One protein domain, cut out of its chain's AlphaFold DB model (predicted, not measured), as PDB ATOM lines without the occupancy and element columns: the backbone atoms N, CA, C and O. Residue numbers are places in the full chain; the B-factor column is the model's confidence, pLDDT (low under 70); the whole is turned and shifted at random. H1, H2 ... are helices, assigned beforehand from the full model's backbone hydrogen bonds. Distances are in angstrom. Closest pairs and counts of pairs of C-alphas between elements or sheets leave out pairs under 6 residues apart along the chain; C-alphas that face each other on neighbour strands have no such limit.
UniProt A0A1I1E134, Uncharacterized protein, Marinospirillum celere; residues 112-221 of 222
ATOM      1  N   GLY A 112      12.155 -54.501 -12.406       74.75
ATOM      2  CA  GLY A 112      10.852 -53.855 -12.259       74.75
ATOM      3  C   GLY A 112      10.826 -52.372 -12.640       74.75
ATOM      4  O   GLY A 112       9.814 -51.710 -12.405       74.75
ATOM      5  N   PHE A 113      11.897 -51.831 -13.232       82.94
ATOM      6  CA  PHE A 113      11.886 -50.479 -13.788       82.94
ATOM      7  C   PHE A 113      11.329 -50.473 -15.215       82.94
ATOM      8  O   PHE A 113      11.377 -51.463 -15.941       82.94
ATOM      9  N   ALA A 114      10.807 -49.321 -15.638       85.19
ATOM     10  CA  ALA A 114      10.396 -49.127 -17.024       85.19
ATOM     11  C   ALA A 114      11.611 -49.166 -17.961       85.19
ATOM     12  O   ALA A 114      12.696 -48.711 -17.577       85.19
ATOM     13  N   SER A 115      11.403 -49.618 -19.202       86.69
ATOM     14  CA  SER A 115      12.431 -49.548 -20.241       86.69
ATOM     15  C   SER A 115      12.917 -48.118 -20.470       86.69
ATOM     16  O   SER A 115      12.144 -47.178 -20.241       86.69
ATOM     17  N   PRO A 116      14.158 -47.899 -20.940       88.06
ATOM     18  CA  PRO A 116      14.642 -46.560 -21.270       88.06
ATOM     19  C   PRO A 116      13.709 -45.814 -22.233       88.06
ATOM     20  O   PRO A 116      13.466 -44.623 -22.053       88.06
ATOM     21  N   GLU A 117      13.123 -46.510 -23.207       87.38
ATOM     22  CA  GLU A 117      12.157 -45.949 -24.152       87.38
ATOM     23  C   GLU A 117      10.853 -45.544 -23.458       87.38
ATOM     24  O   GLU A 117      10.381 -44.421 -23.629       87.38
ATOM     25  N   SER A 118      10.275 -46.428 -22.640       87.00
ATOM     26  CA  SER A 118       9.032 -46.161 -21.904       87.00
ATOM     27  C   SER A 118       9.212 -45.026 -20.888       87.00
ATOM     28  O   SER A 118       8.387 -44.111 -20.773       87.00
ATOM     29  N   ALA A 119      10.351 -45.024 -20.196       88.94
ATOM     30  CA  ALA A 119      10.747 -43.970 -19.281       88.94
ATOM     31  C   ALA A 119      10.924 -42.632 -20.016       88.94
ATOM     32  O   ALA A 119      10.417 -41.605 -19.564       88.94
ATOM     33  N   TRP A 120      11.565 -42.642 -21.186       89.56
ATOM     34  CA  TRP A 120      11.716 -41.459 -22.031       89.56
ATOM     35  C   TRP A 120      10.375 -40.914 -22.534       89.56
ATOM     36  O   TRP A 120      10.160 -39.701 -22.522       89.56
ATOM     37  N   LEU A 121       9.443 -41.786 -22.922       88.44
ATOM     38  CA  LEU A 121       8.092 -41.381 -23.317       88.44
ATOM     39  C   LEU A 121       7.325 -40.765 -22.149       88.44
ATOM     40  O   LEU A 121       6.661 -39.744 -22.318       88.44
ATOM     41  N   THR A 122       7.464 -41.330 -20.951       88.75
ATOM     42  CA  THR A 122       6.884 -40.757 -19.728       88.75
ATOM     43  C   THR A 122       7.407 -39.338 -19.487       88.75
ATOM     44  O   THR A 122       6.630 -38.435 -19.167       88.75
ATOM     45  N   VAL A 123       8.710 -39.117 -19.692       89.38
ATOM     46  CA  VAL A 123       9.349 -37.797 -19.587       89.38
ATOM     47  C   VAL A 123       8.830 -36.832 -20.647       89.38
ATOM     48  O   VAL A 123       8.516 -35.691 -20.315       89.38
ATOM     49  N   CYS A 124       8.718 -37.266 -21.904       86.56
ATOM     50  CA  CYS A 124       8.211 -36.431 -22.995       86.56
ATOM     51  C   CYS A 124       6.767 -35.977 -22.730       86.56
ATOM     52  O   CYS A 124       6.495 -34.772 -22.748       86.56
ATOM     53  N   ASN A 125       5.895 -36.922 -22.371       85.25
ATOM     54  CA  ASN A 125       4.477 -36.679 -22.095       85.25
ATOM     55  C   ASN A 125       4.243 -35.744 -20.905       85.25
ATOM     56  O   ASN A 125       3.310 -34.947 -20.902       85.25
ATOM     57  N   ASN A 126       5.122 -35.792 -19.903       84.31
ATOM     58  CA  ASN A 126       5.015 -34.970 -18.698       84.31
ATOM     59  C   ASN A 126       6.043 -33.827 -18.677       84.31
ATOM     60  O   ASN A 126       6.311 -33.248 -17.625       84.31
ATOM     61  N   SER A 127       6.613 -33.460 -19.829       77.69
ATOM     62  CA  SER A 127       7.668 -32.437 -19.918       77.69
ATOM     63  C   SER A 127       7.211 -31.039 -19.473       77.69
ATOM     64  O   SER A 127       8.030 -30.202 -19.088       77.69
ATOM     65  N   HIS A 128       5.897 -30.793 -19.465       75.94
ATOM     66  CA  HIS A 128       5.268 -29.573 -18.953       75.94
ATOM     67  C   HIS A 128       4.996 -29.610 -17.440       75.94
ATOM     68  O   HIS A 128       4.899 -28.554 -16.818       75.94
ATOM     69  N   GLN A 129       4.899 -30.804 -16.846       79.25
ATOM     70  CA  GLN A 129       4.534 -31.033 -15.445       79.25
ATOM     71  C   GLN A 129       5.382 -32.163 -14.842       79.25
ATOM     72  O   GLN A 129       4.886 -33.191 -14.388       79.25
ATOM     73  N   HIS A 130       6.699 -31.962 -14.810       75.25
ATOM     74  CA  HIS A 130       7.660 -32.973 -14.356       75.25
ATOM     75  C   HIS A 130       7.433 -33.458 -12.909       75.25
ATOM     76  O   HIS A 130       7.858 -34.556 -12.552       75.25
ATOM     77  N   GLN A 131       6.741 -32.669 -12.079       77.44
ATOM     78  CA  GLN A 131       6.367 -33.036 -10.708       77.44
ATOM     79  C   GLN A 131       5.365 -34.204 -10.646       77.44
ATOM     80  O   GLN A 131       5.308 -34.897  -9.633       77.44
ATOM     81  N   VAL A 132       4.610 -34.453 -11.723       81.12
ATOM     82  CA  VAL A 132       3.597 -35.521 -11.813       81.12
ATOM     83  C   VAL A 132       4.238 -36.900 -12.025       81.12
ATOM     84  O   VAL A 132       3.624 -37.931 -11.741       81.12
ATOM     85  N   ILE A 133       5.499 -36.947 -12.469       83.31
ATOM     86  CA  ILE A 133       6.226 -38.202 -12.676       83.31
ATOM     87  C   ILE A 133       6.509 -38.849 -11.317       83.31
ATOM     88  O   ILE A 133       7.353 -38.391 -10.546       83.31
ATOM     89  N   ARG A 134       5.809 -39.952 -11.037       81.25
ATOM     90  CA  ARG A 134       5.884 -40.659  -9.749       81.25
ATOM     91  C   ARG A 134       7.176 -41.447  -9.557       81.25
ATOM     92  O   ARG A 134       7.582 -41.649  -8.420       81.25
ATOM     93  N   CYS A 135       7.819 -41.889 -10.639       82.44
ATOM     94  CA  CYS A 135       9.024 -42.713 -10.556       82.44
ATOM     95  C   CYS A 135      10.259 -41.859 -10.183       82.44
ATOM     96  O   CYS A 135      10.674 -41.016 -10.992       82.44
ATOM     97  N   PRO A 136      10.890 -42.082  -9.010       83.19
ATOM     98  CA  PRO A 136      12.055 -41.307  -8.582       83.19
ATOM     99  C   PRO A 136      13.262 -41.492  -9.504       83.19
ATOM    100  O   PRO A 136      13.970 -40.526  -9.781       83.19
ATOM    101  N   ALA A 137      13.455 -42.702 -10.044       85.06
ATOM    102  CA  ALA A 137      14.563 -43.004 -10.946       85.06
ATOM    103  C   ALA A 137      14.494 -42.181 -12.242       85.06
ATOM    104  O   ALA A 137      15.492 -41.597 -12.665       85.06
ATOM    105  N   ILE A 138      13.297 -42.055 -12.827       88.44
ATOM    106  CA  ILE A 138      13.062 -41.222 -14.016       88.44
ATOM    107  C   ILE A 138      13.334 -39.750 -13.694       88.44
ATOM    108  O   ILE A 138      14.033 -39.066 -14.442       88.44
ATOM    109  N   ARG A 139      12.829 -39.254 -12.557       87.00
ATOM    110  CA  ARG A 139      13.056 -37.865 -12.136       87.00
ATOM    111  C   ARG A 139      14.538 -37.553 -11.930       87.00
ATOM    112  O   ARG A 139      15.005 -36.506 -12.378       87.00
ATOM    113  N   ALA A 140      15.265 -38.452 -11.273       85.31
ATOM    114  CA  ALA A 140      16.694 -38.305 -11.041       85.31
ATOM    115  C   ALA A 140      17.483 -38.338 -12.357       85.31
ATOM    116  O   ALA A 140      18.352 -37.494 -12.565       85.31
ATOM    117  N   ALA A 141      17.127 -39.241 -13.275       87.44
ATOM    118  CA  ALA A 141      17.771 -39.365 -14.578       87.44
ATOM    119  C   ALA A 141      17.625 -38.110 -15.449       87.44
ATOM    120  O   ALA A 141      18.563 -37.731 -16.145       87.44
ATOM    121  N   VAL A 142      16.471 -37.438 -15.405       88.19
ATOM    122  CA  VAL A 142      16.292 -36.181 -16.144       88.19
ATOM    123  C   VAL A 142      17.024 -35.014 -15.475       88.19
ATOM    124  O   VAL A 142      17.590 -34.165 -16.170       88.19
ATOM    125  N   GLY A 143      17.033 -34.948 -14.140       84.75
ATOM    126  CA  GLY A 143      17.713 -33.882 -13.400       84.75
ATOM    127  C   GLY A 143      17.237 -32.490 -13.832       84.75
ATOM    128  O   GLY A 143      16.048 -32.199 -13.775       84.75
ATOM    129  N   ASN A 144      18.150 -31.637 -14.309       81.31
ATOM    130  CA  ASN A 144      17.830 -30.282 -14.788       81.31
ATOM    131  C   ASN A 144      17.546 -30.207 -16.301       81.31
ATOM    132  O   ASN A 144      17.393 -29.121 -16.858       81.31
ATOM    133  N   ARG A 145      17.476 -31.349 -16.998       84.88
ATOM    134  CA  ARG A 145      17.379 -31.392 -18.467       84.88
ATOM    135  C   ARG A 145      15.952 -31.287 -19.005       84.88
ATOM    136  O   ARG A 145      15.768 -31.336 -20.217       84.88
ATOM    137  N   TRP A 146      14.952 -31.070 -18.152       84.00
ATOM    138  CA  TRP A 146      13.546 -30.924 -18.556       84.00
ATOM    139  C   TRP A 146      13.345 -29.879 -19.656       84.00
ATOM    140  O   TRP A 146      12.654 -30.143 -20.637       84.00
ATOM    141  N   HIS A 147      13.994 -28.717 -19.535       83.12
ATOM    142  CA  HIS A 147      13.900 -27.653 -20.538       83.12
ATOM    143  C   HIS A 147      14.508 -28.070 -21.881       83.12
ATOM    144  O   HIS A 147      13.895 -27.843 -22.922       83.12
ATOM    145  N   ALA A 148      15.673 -28.723 -21.866       86.25
ATOM    146  CA  ALA A 148      16.330 -29.217 -23.075       86.25
ATOM    147  C   ALA A 148      15.485 -30.302 -23.760       86.25
ATOM    148  O   ALA A 148      15.234 -30.228 -24.960       86.25
ATOM    149  N   ILE A 149      14.957 -31.252 -22.983       86.62
ATOM    150  CA  ILE A 149      14.096 -32.320 -23.495       86.62
ATOM    151  C   ILE A 149      12.809 -31.742 -24.077       86.62
ATOM    152  O   ILE A 149      12.414 -32.156 -25.163       86.62
ATOM    153  N   ARG A 150      12.178 -30.761 -23.420       84.50
ATOM    154  CA  ARG A 150      10.964 -30.081 -23.904       84.50
ATOM    155  C   ARG A 150      11.199 -29.293 -25.194       84.50
ATOM    156  O   ARG A 150      10.341 -29.297 -26.078       84.50
ATOM    157  N   ASN A 151      12.351 -28.641 -25.314       85.81
ATOM    158  CA  ASN A 151      12.663 -27.770 -26.447       85.81
ATOM    159  C   ASN A 151      13.347 -28.496 -27.615       85.81
ATOM    160  O   ASN A 151      13.485 -27.905 -28.680       85.81
ATOM    161  N   ALA A 152      13.734 -29.764 -27.457       86.19
ATOM    162  CA  ALA A 152      14.278 -30.572 -28.546       86.19
ATOM    163  C   ALA A 152      13.233 -30.773 -29.661       86.19
ATOM    164  O   ALA A 152      12.257 -31.500 -29.493       86.19
ATOM    165  N   THR A 153      13.420 -30.119 -30.804       80.44
ATOM    166  CA  THR A 153      12.492 -30.189 -31.948       80.44
ATOM    167  C   THR A 153      13.088 -30.914 -33.143       80.44
ATOM    168  O   THR A 153      12.357 -31.574 -33.879       80.44
ATOM    169  N   SER A 154      14.405 -30.822 -33.339       88.00
ATOM    170  CA  SER A 154      15.078 -31.513 -34.432       88.00
ATOM    171  C   SER A 154      15.330 -32.984 -34.092       88.00
ATOM    172  O   SER A 154      15.509 -33.361 -32.930       88.00
ATOM    173  N   ARG A 155      15.413 -33.823 -35.130       82.12
ATOM    174  CA  ARG A 155      15.797 -35.238 -35.010       82.12
ATOM    175  C   ARG A 155      17.122 -35.413 -34.261       82.12
ATOM    176  O   ARG A 155      17.250 -36.300 -33.420       82.12
ATOM    177  N   VAL A 156      18.091 -34.548 -34.554       87.38
ATOM    178  CA  VAL A 156      19.427 -34.582 -33.946       87.38
ATOM    179  C   VAL A 156      19.362 -34.225 -32.463       87.38
ATOM    180  O   VAL A 156      19.984 -34.905 -31.646       87.38
ATOM    181  N   ASP A 157      18.575 -33.212 -32.096       86.25
ATOM    182  CA  ASP A 157      18.399 -32.823 -30.695       86.25
ATOM    183  C   ASP A 157      17.695 -33.921 -29.902       86.25
ATOM    184  O   ASP A 157      18.171 -34.300 -28.838       86.25
ATOM    185  N   ILE A 158      16.618 -34.497 -30.442       86.06
ATOM    186  CA  ILE A 158      15.888 -35.592 -29.789       86.06
ATOM    187  C   ILE A 158      16.812 -36.794 -29.562       86.06
ATOM    188  O   ILE A 158      16.850 -37.331 -28.457       86.06
ATOM    189  N   ALA A 159      17.606 -37.182 -30.563       87.06
ATOM    190  CA  ALA A 159      18.555 -38.285 -30.439       87.06
ATOM    191  C   ALA A 159      19.647 -38.012 -29.391       87.06
ATOM    192  O   ALA A 159      20.001 -38.903 -28.612       87.06
ATOM    193  N   ARG A 160      20.175 -36.781 -29.351       90.12
ATOM    194  CA  ARG A 160      21.164 -36.360 -28.351       90.12
ATOM    195  C   ARG A 160      20.573 -36.413 -26.947       90.12
ATOM    196  O   ARG A 160      21.190 -36.990 -26.050       90.12
ATOM    197  N   GLU A 161      19.386 -35.842 -26.761       90.19
ATOM    198  CA  GLU A 161      18.752 -35.790 -25.450       90.19
ATOM    199  C   GLU A 161      18.328 -37.185 -24.968       90.19
ATOM    200  O   GLU A 161      18.561 -37.503 -23.798       90.19
ATOM    201  N   TYR A 162      17.808 -38.038 -25.858       90.69
ATOM    202  CA  TYR A 162      17.486 -39.432 -25.548       90.69
ATOM    203  C   TYR A 162      18.722 -40.193 -25.076       90.69
ATOM    204  O   TYR A 162      18.719 -40.774 -23.998       90.69
ATOM    205  N   LYS A 163      19.820 -40.129 -25.835       88.44
ATOM    206  CA  LYS A 163      21.066 -40.821 -25.490       88.44
ATOM    207  C   LYS A 163      21.620 -40.379 -24.142       88.44
ATOM    208  O   LYS A 163      22.069 -41.201 -23.345       88.44
ATOM    209  N   ALA A 164      21.611 -39.074 -23.895       88.88
ATOM    210  CA  ALA A 164      22.062 -38.552 -22.624       88.88
ATOM    211  C   ALA A 164      21.129 -39.019 -21.494       88.88
ATOM    212  O   ALA A 164      21.628 -39.442 -20.463       88.88
ATOM    213  N   PHE A 165      19.801 -39.011 -21.691       90.94
ATOM    214  CA  PHE A 165      18.833 -39.517 -20.706       90.94
ATOM    215  C   PHE A 165      19.022 -41.007 -20.422       90.94
ATOM    216  O   PHE A 165      19.074 -41.389 -19.261       90.94
ATOM    217  N   GLN A 166      19.179 -41.829 -21.458       90.44
ATOM    218  CA  GLN A 166      19.423 -43.261 -21.323       90.44
ATOM    219  C   GLN A 166      20.660 -43.518 -20.454       90.44
ATOM    220  O   GLN A 166      20.589 -44.272 -19.488       90.44
ATOM    221  N   ALA A 167      21.769 -42.827 -20.732       87.00
ATOM    222  CA  ALA A 167      22.983 -42.945 -19.928       87.00
ATOM    223  C   ALA A 167      22.768 -42.506 -18.467       87.00
ATOM    224  O   ALA A 167      23.316 -43.126 -17.553       87.00
ATOM    225  N   SER A 168      21.978 -41.450 -18.235       87.56
ATOM    226  CA  SER A 168      21.600 -41.005 -16.891       87.56
ATOM    227  C   SER A 168      20.759 -42.046 -16.159       87.56
ATOM    228  O   SER A 168      21.018 -42.341 -14.998       87.56
ATOM    229  N   TYR A 169      19.762 -42.598 -16.841       88.81
ATOM    230  CA  TYR A 169      18.795 -43.538 -16.297       88.81
ATOM    231  C   TYR A 169      19.451 -44.868 -15.937       88.81
ATOM    232  O   TYR A 169      19.300 -45.344 -14.815       88.81
ATOM    233  N   GLU A 170      20.291 -45.402 -16.824       85.81
ATOM    234  CA  GLU A 170      21.112 -46.577 -16.534       85.81
ATOM    235  C   GLU A 170      22.034 -46.334 -15.329       85.81
ATOM    236  O   GLU A 170      22.181 -47.207 -14.478       85.81
ATOM    237  N   ALA A 171      22.654 -45.154 -15.215       84.06
ATOM    238  CA  ALA A 171      23.507 -44.837 -14.069       84.06
ATOM    239  C   ALA A 171      22.716 -44.789 -12.751       84.06
ATOM    240  O   ALA A 171      23.172 -45.349 -11.759       84.06
ATOM    241  N   VAL A 172      21.527 -44.177 -12.751       86.19
ATOM    242  CA  VAL A 172      20.629 -44.144 -11.586       86.19
ATOM    243  C   VAL A 172      20.251 -45.544 -11.135       86.19
ATOM    244  O   VAL A 172      20.331 -45.845  -9.948       86.19
ATOM    245  N   ILE A 173      19.847 -46.392 -12.078       83.81
ATOM    246  CA  ILE A 173      19.424 -47.757 -11.776       83.81
ATOM    247  C   ILE A 173      20.598 -48.553 -11.210       83.81
ATOM    248  O   ILE A 173      20.453 -49.200 -10.180       83.81
ATOM    249  N   ASN A 174      21.781 -48.454 -11.821       81.88
ATOM    250  CA  ASN A 174      22.971 -49.133 -11.310       81.88
ATOM    251  C   ASN A 174      23.312 -48.705  -9.875       81.88
ATOM    252  O   ASN A 174      23.613 -49.567  -9.058       81.88
ATOM    253  N   ARG A 175      23.211 -47.411  -9.554       79.44
ATOM    254  CA  ARG A 175      23.419 -46.905  -8.190       79.44
ATOM    255  C   ARG A 175      22.379 -47.432  -7.207       79.44
ATOM    256  O   ARG A 175      22.746 -47.959  -6.164       79.44
ATOM    257  N   ALA A 176      21.101 -47.387  -7.583       78.19
ATOM    258  CA  ALA A 176      20.015 -47.928  -6.769       78.19
ATOM    259  C   ALA A 176      20.246 -49.406  -6.408       78.19
ATOM    260  O   ALA A 176      19.976 -49.830  -5.289       78.19
ATOM    261  N   LEU A 177      20.787 -50.185  -7.345       71.75
ATOM    262  CA  LEU A 177      21.102 -51.603  -7.148       71.75
ATOM    263  C   LEU A 177      22.368 -51.844  -6.329       71.75
ATOM    264  O   LEU A 177      22.504 -52.899  -5.721       71.75
ATOM    265  N   MET A 178      23.288 -50.884  -6.320       71.44
ATOM    266  CA  MET A 178      24.456 -50.884  -5.441       71.44
ATOM    267  C   MET A 178      24.112 -50.396  -4.024       71.44
ATOM    268  O   MET A 178      24.996 -50.327  -3.179       71.44
ATOM    269  N   GLY A 179      22.838 -50.082  -3.751       68.56
ATOM    270  CA  GLY A 179      22.382 -49.566  -2.459       68.56
ATOM    271  C   GLY A 179      22.685 -48.081  -2.245       68.56
ATOM    272  O   GLY A 179      22.537 -47.588  -1.131       68.56
ATOM    273  N   GLU A 180      23.103 -47.365  -3.291       72.81
ATOM    274  CA  GLU A 180      23.395 -45.937  -3.226       72.81
ATOM    275  C   GLU A 180      22.118 -45.087  -3.341       72.81
ATOM    276  O   GLU A 180      21.151 -45.443  -4.026       72.81
ATOM    277  N   ASP A 181      22.143 -43.903  -2.724       70.94
ATOM    278  CA  ASP A 181      21.029 -42.960  -2.759       70.94
ATOM    279  C   ASP A 181      20.774 -42.395  -4.166       70.94
ATOM    280  O   ASP A 181      21.648 -41.855  -4.852       70.94
ATOM    281  N   ILE A 182      19.504 -42.417  -4.572       67.62
ATOM    282  CA  ILE A 182      19.042 -41.887  -5.857       67.62
ATOM    283  C   ILE A 182      18.845 -40.367  -5.733       67.62
ATOM    284  O   ILE A 182      17.719 -39.867  -5.696       67.62
ATOM    285  N   THR A 183      19.934 -39.594  -5.648       61.56
ATOM    286  CA  THR A 183      19.850 -38.121  -5.647       61.56
ATOM    287  C   THR A 183      20.239 -37.501  -7.003       61.56
ATOM    288  O   THR A 183      21.270 -37.850  -7.582       61.56
ATOM    289  N   PRO A 184      19.464 -36.527  -7.534       53.66
ATOM    290  CA  PRO A 184      19.716 -35.916  -8.848       53.66
ATOM    291  C   PRO A 184      21.070 -35.201  -8.980       53.66
ATOM    292  O   PRO A 184      21.630 -35.108 -10.072       53.66
ATOM    293  N   ARG A 185      21.595 -34.661  -7.872       47.19
ATOM    294  CA  ARG A 185      22.772 -33.777  -7.869       47.19
ATOM    295  C   ARG A 185      24.056 -34.518  -8.251       47.19
ATOM    296  O   ARG A 185      24.860 -33.986  -9.006       47.19
ATOM    297  N   GLN A 186      24.195 -35.767  -7.814       48.00
ATOM    298  CA  GLN A 186      25.385 -36.588  -8.051       48.00
ATOM    299  C   GLN A 186      25.450 -37.187  -9.472       48.00
ATOM    300  O   GLN A 186      26.449 -37.803  -9.839       48.00
ATOM    301  N   LEU A 187      24.389 -37.064 -10.277       48.47
ATOM    302  CA  LEU A 187      24.320 -37.633 -11.632       48.47
ATOM    303  C   LEU A 187      24.907 -36.703 -12.699       48.47
ATOM    304  O   LEU A 187      25.405 -37.176 -13.721       48.47
ATOM    305  N   LEU A 188      24.859 -35.389 -12.468       46.12
ATOM    306  CA  LEU A 188      25.334 -34.366 -13.408       46.12
ATOM    307  C   LEU A 188      26.871 -34.326 -13.502       46.12
ATOM    308  O   LEU A 188      27.425 -34.114 -14.585       46.12
ATOM    309  N   GLU A 189      27.558 -34.581 -12.387       44.03
ATOM    310  CA  GLU A 189      29.025 -34.544 -12.296       44.03
ATOM    311  C   GLU A 189      29.678 -35.729 -13.034       44.03
ATOM    312  O   GLU A 189      30.649 -35.546 -13.772       44.03
ATOM    313  N   ASP A 190      29.078 -36.921 -12.959       46.28
ATOM    314  CA  ASP A 190      29.569 -38.133 -13.633       46.28
ATOM    315  C   ASP A 190      29.277 -38.173 -15.144       46.28
ATOM    316  O   ASP A 190      30.004 -38.809 -15.918       46.28
ATOM    317  N   GLN A 191      28.207 -37.510 -15.595       47.22
ATOM    318  CA  GLN A 191      27.769 -37.535 -16.999       47.22
ATOM    319  C   GLN A 191      28.549 -36.581 -17.898       47.22
ATOM    320  O   GLN A 191      28.807 -36.917 -19.059       47.22
ATOM    321  N   SER A 192      28.998 -35.446 -17.355       46.75
ATOM    322  CA  SER A 192      29.819 -34.466 -18.078       46.75
ATOM    323  C   SER A 192      31.117 -35.083 -18.628       46.75
ATOM    324  O   SER A 192      31.625 -34.642 -19.653       46.75
ATOM    325  N   ARG A 193      31.610 -36.175 -18.018       44.00
ATOM    326  CA  ARG A 193      32.786 -36.935 -18.486       44.00
ATOM    327  C   ARG A 193      32.482 -38.040 -19.512       44.00
ATOM    328  O   ARG A 193      33.400 -38.490 -20.190       44.00
ATOM    329  N   LYS A 194      31.235 -38.520 -19.635       45.78
ATOM    330  CA  LYS A 194      30.883 -39.730 -20.422       45.78
ATOM    331  C   LYS A 194      30.294 -39.452 -21.808       45.78
ATOM    332  O   LYS A 194      30.339 -40.333 -22.667       45.78
ATOM    333  N   LEU A 195      29.771 -38.252 -22.058       48.50
ATOM    334  CA  LEU A 195      29.122 -37.905 -23.334       48.50
ATOM    335  C   LEU A 195      30.072 -37.898 -24.549       48.50
ATOM    336  O   LEU A 195      29.604 -37.801 -25.681       48.50
ATOM    337  N   GLN A 196      31.379 -38.079 -24.340       46.84
ATOM    338  CA  GLN A 196      32.383 -38.099 -25.402       46.84
ATOM    339  C   GLN A 196      32.658 -39.489 -26.024       46.84
ATOM    340  O   GLN A 196      33.381 -39.535 -27.013       46.84
ATOM    341  N   SER A 197      32.122 -40.621 -25.518       39.72
ATOM    342  CA  SER A 197      32.697 -41.942 -25.890       39.72
ATOM    343  C   SER A 197      31.786 -43.157 -26.166       39.72
ATOM    344  O   SER A 197      32.305 -44.271 -26.222       39.72
ATOM    345  N   LYS A 198      30.470 -43.042 -26.404       37.84
ATOM    346  CA  LYS A 198      29.654 -44.235 -26.774       37.84
ATOM    347  C   LYS A 198      28.727 -44.042 -27.966       37.84
ATOM    348  O   LYS A 198      28.423 -42.912 -28.311       37.84
ATOM    349  N   GLY A 199      28.343 -45.152 -28.606       46.31
ATOM    350  CA  GLY A 199      27.750 -45.268 -29.947       46.31
ATOM    351  C   GLY A 199      26.466 -44.482 -30.239       46.31
ATOM    352  O   GLY A 199      25.857 -43.850 -29.373       46.31
ATOM    353  N   ARG A 200      26.113 -44.465 -31.528       46.62
ATOM    354  CA  ARG A 200      24.973 -43.744 -32.106       46.62
ATOM    355  C   ARG A 200      23.699 -44.591 -31.908       46.62
ATOM    356  O   ARG A 200      23.760 -45.786 -32.188       46.62
ATOM    357  N   PRO A 201      22.579 -44.029 -31.418       57.03
ATOM    358  CA  PRO A 201      21.299 -44.735 -31.427       57.03
ATOM    359  C   PRO A 201      20.929 -45.103 -32.870       57.03
ATOM    360  O   PRO A 201      21.253 -44.356 -33.793       57.03
ATOM    361  N   THR A 202      20.278 -46.247 -33.076       59.44
ATOM    362  CA  THR A 202      19.859 -46.702 -34.409       59.44
ATOM    363  C   THR A 202      18.810 -45.768 -35.009       59.44
ATOM    364  O   THR A 202      17.867 -45.368 -34.323       59.44
ATOM    365  N   ASP A 203      18.935 -45.471 -36.303       65.00
ATOM    366  CA  ASP A 203      18.080 -44.509 -37.009       65.00
ATOM    367  C   ASP A 203      16.577 -44.826 -36.912       65.00
ATOM    368  O   ASP A 203      15.778 -43.915 -36.709       65.00
ATOM    369  N   SER A 204      16.193 -46.107 -36.906       69.12
ATOM    370  CA  SER A 204      14.795 -46.554 -36.777       69.12
ATOM    371  C   SER A 204      14.159 -46.292 -35.404       69.12
ATOM    372  O   SER A 204      12.935 -46.205 -35.280       69.12
ATOM    373  N   LEU A 205      14.966 -46.193 -34.345       69.38
ATOM    374  CA  LEU A 205      14.497 -45.812 -33.011       69.38
ATOM    375  C   LEU A 205      14.263 -44.302 -32.967       69.38
ATOM    376  O   LEU A 205      13.222 -43.845 -32.505       69.38
ATOM    377  N   ILE A 206      15.220 -43.539 -33.497       71.50
ATOM    378  CA  ILE A 206      15.142 -42.081 -33.556       71.50
ATOM    379  C   ILE A 206      13.917 -41.655 -34.375       71.50
ATOM    380  O   ILE A 206      13.170 -40.788 -33.930       71.50
ATOM    381  N   ASP A 207      13.670 -42.288 -35.523       77.12
ATOM    382  CA  ASP A 207      12.516 -41.973 -36.371       77.12
ATOM    383  C   ASP A 207      11.178 -42.236 -35.674       77.12
ATOM    384  O   ASP A 207      10.278 -41.395 -35.740       77.12
ATOM    385  N   ARG A 208      11.067 -43.334 -34.913       78.81
ATOM    386  CA  ARG A 208       9.884 -43.604 -34.080       78.81
ATOM    387  C   ARG A 208       9.678 -42.528 -33.015       78.81
ATOM    388  O   ARG A 208       8.568 -42.025 -32.872       78.81
ATOM    389  N   LEU A 209      10.742 -42.126 -32.320       74.50
ATOM    390  CA  LEU A 209      10.670 -41.079 -31.297       74.50
ATOM    391  C   LEU A 209      10.285 -39.712 -31.886       74.50
ATOM    392  O   LEU A 209       9.525 -38.966 -31.267       74.50
ATOM    393  N   VAL A 210      10.776 -39.382 -33.084       78.12
ATOM    394  CA  VAL A 210      10.427 -38.141 -33.793       78.12
ATOM    395  C   VAL A 210       8.960 -38.144 -34.220       78.12
ATOM    396  O   VAL A 210       8.249 -37.181 -33.934       78.12
ATOM    397  N   GLN A 211       8.489 -39.216 -34.865       79.56
ATOM    398  CA  GLN A 211       7.095 -39.334 -35.305       79.56
ATOM    399  C   GLN A 211       6.122 -39.278 -34.126       79.56
ATOM    400  O   GLN A 211       5.129 -38.552 -34.167       79.56
ATOM    401  N   GLN A 212       6.431 -39.993 -33.046       75.38
ATOM    402  CA  GLN A 212       5.589 -40.027 -31.856       75.38
ATOM    403  C   GLN A 212       5.491 -38.644 -31.191       75.38
ATOM    404  O   GLN A 212       4.403 -38.203 -30.823       75.38
ATOM    405  N   ARG A 213       6.594 -37.890 -31.153       68.62
ATOM    406  CA  ARG A 213       6.602 -36.512 -30.644       68.62
ATOM    407  C   ARG A 213       5.800 -35.539 -31.510       68.62
ATOM    408  O   ARG A 213       5.180 -34.610 -30.992       68.62
ATOM    409  N   GLN A 214       5.815 -35.725 -32.827       76.56
ATOM    410  CA  GLN A 214       4.989 -34.932 -33.739       76.56
ATOM    411  C   GLN A 214       3.494 -35.206 -33.514       76.56
ATOM    412  O   GLN A 214       2.712 -34.257 -33.467       76.56
ATOM    413  N   GLN A 215       3.108 -36.466 -33.287       77.06
ATOM    414  CA  GLN A 215       1.723 -36.847 -32.981       77.06
ATOM    415  C   GLN A 215       1.227 -36.267 -31.647       77.06
ATOM    416  O   GLN A 215       0.112 -35.757 -31.577       77.06
ATOM    417  N   GLU A 216       2.047 -36.291 -30.593       68.50
ATOM    418  CA  GLU A 216       1.684 -35.713 -29.288       68.50
ATOM    419  C   GLU A 216       1.452 -34.196 -29.376       68.50
ATOM    420  O   GLU A 216       0.507 -33.675 -28.786       68.50
ATOM    421  N   ARG A 217       2.246 -33.477 -30.181       64.12
ATOM    422  CA  ARG A 217       2.021 -32.044 -30.427       64.12
ATOM    423  C   ARG A 217       0.723 -31.765 -31.174       64.12
ATOM    424  O   ARG A 217       0.028 -30.823 -30.816       64.12
ATOM    425  N   GLN A 218       0.397 -32.576 -32.178       69.88
ATOM    426  CA  GLN A 218      -0.867 -32.441 -32.904       69.88
ATOM    427  C   GLN A 218      -2.071 -32.651 -31.974       69.88
ATOM    428  O   GLN A 218      -3.059 -31.939 -32.101       69.88
ATOM    429  N   ARG A 219      -1.962 -33.552 -30.988       65.81
ATOM    430  CA  ARG A 219      -2.997 -33.777 -29.963       65.81
ATOM    431  C   ARG A 219      -3.100 -32.674 -28.911       65.81
ATOM    432  O   ARG A 219      -4.158 -32.516 -28.327       65.81
ATOM    433  N   ALA A 220      -2.019 -31.943 -28.645       56.88
ATOM    434  CA  ALA A 220      -2.009 -30.833 -27.689       56.88
ATOM    435  C   ALA A 220      -2.410 -29.479 -28.312       56.88
ATOM    436  O   ALA A 220      -2.505 -28.488 -27.595       56.88
ATOM    437  N   SER A 221      -2.563 -29.408 -29.640       58.69
ATOM    438  CA  SER A 221      -2.961 -28.199 -30.385       58.69
ATOM    439  C   SER A 221      -4.357 -28.285 -31.016       58.69
ATOM    440  O   SER A 221      -4.752 -27.340 -31.698       58.69
TER     441      SER A 221
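AT A GLANCE: This is residues 112 to 221 of the 222 residues of an uncharacterized protein of Marinospirillum celere (UniProt A0A1I1E134). One long helix, H4, makes a spine through the middle, with the shorter helices H1, H2 and H5 packed on it. The long helix H6 meets the first turns of H4 near its own start, making a corner, and H3 lies near that same end of H4. The printed part has 110 residues with six named helices, H1 to H6 in chain order, and no named strand: all helix. It is compact, with a radius of gyration of the C-alphas of 13.7 A and spans of 42 by 32 by 25 A.

HOW THE PARTS SIT: H1, residues 116 to 125, touches residues 162 to 169 of H4, residues 155 to 177, at a steep tilt of 62 degrees; the closest C-alphas, of Pro 116 and Gln 166, are 5.8 A apart. H2, residues 136 to 142, touches H4 with C-alphas of Ala 141 and Tyr 169 closest, 4.6 A. H3, residues 146 to 151, forms a helical hairpin with H4; they only just touch, with 3 pairs of C-alphas within 8 A, closest at Ile 149 and Glu 161, 6.1 A. H4 is the hub, touching five helices. H5, residues 185 to 191, touches it at Ser 168 and Leu 187, the closest C-alphas, 6.8 A. H6, residues 203 to 220, is about perpendicular to H4, 80 degrees, and touches it with residues 206 to 210 alone, closest C-alphas Ala 159 and Ile 206, 6.0 A. H5 and H6 are apart. Every O i to N i+4 pair is within hydrogen-bond range in H1, H2, H3, H4 and H6; H5 has 1 of 3, and 0 of 4 O i to N i+3 pairs.

IN THESE COORDINATES: H1 begins at C-alpha 116 (14.642, -46.560, -21.270). H4 is 32.7 A long, and H6, 26.0 A, ends at C-alpha 220 (-2.009, -30.833, -27.689).

THE WHOLE: The farthest C-alphas, Met 178 and Ser 221, are 43.5 A apart. The printed part has no cut; the link H5 to H6 is long. Confidence is under 70 at residues 179, 182 to 205, 213 and 216 to 221.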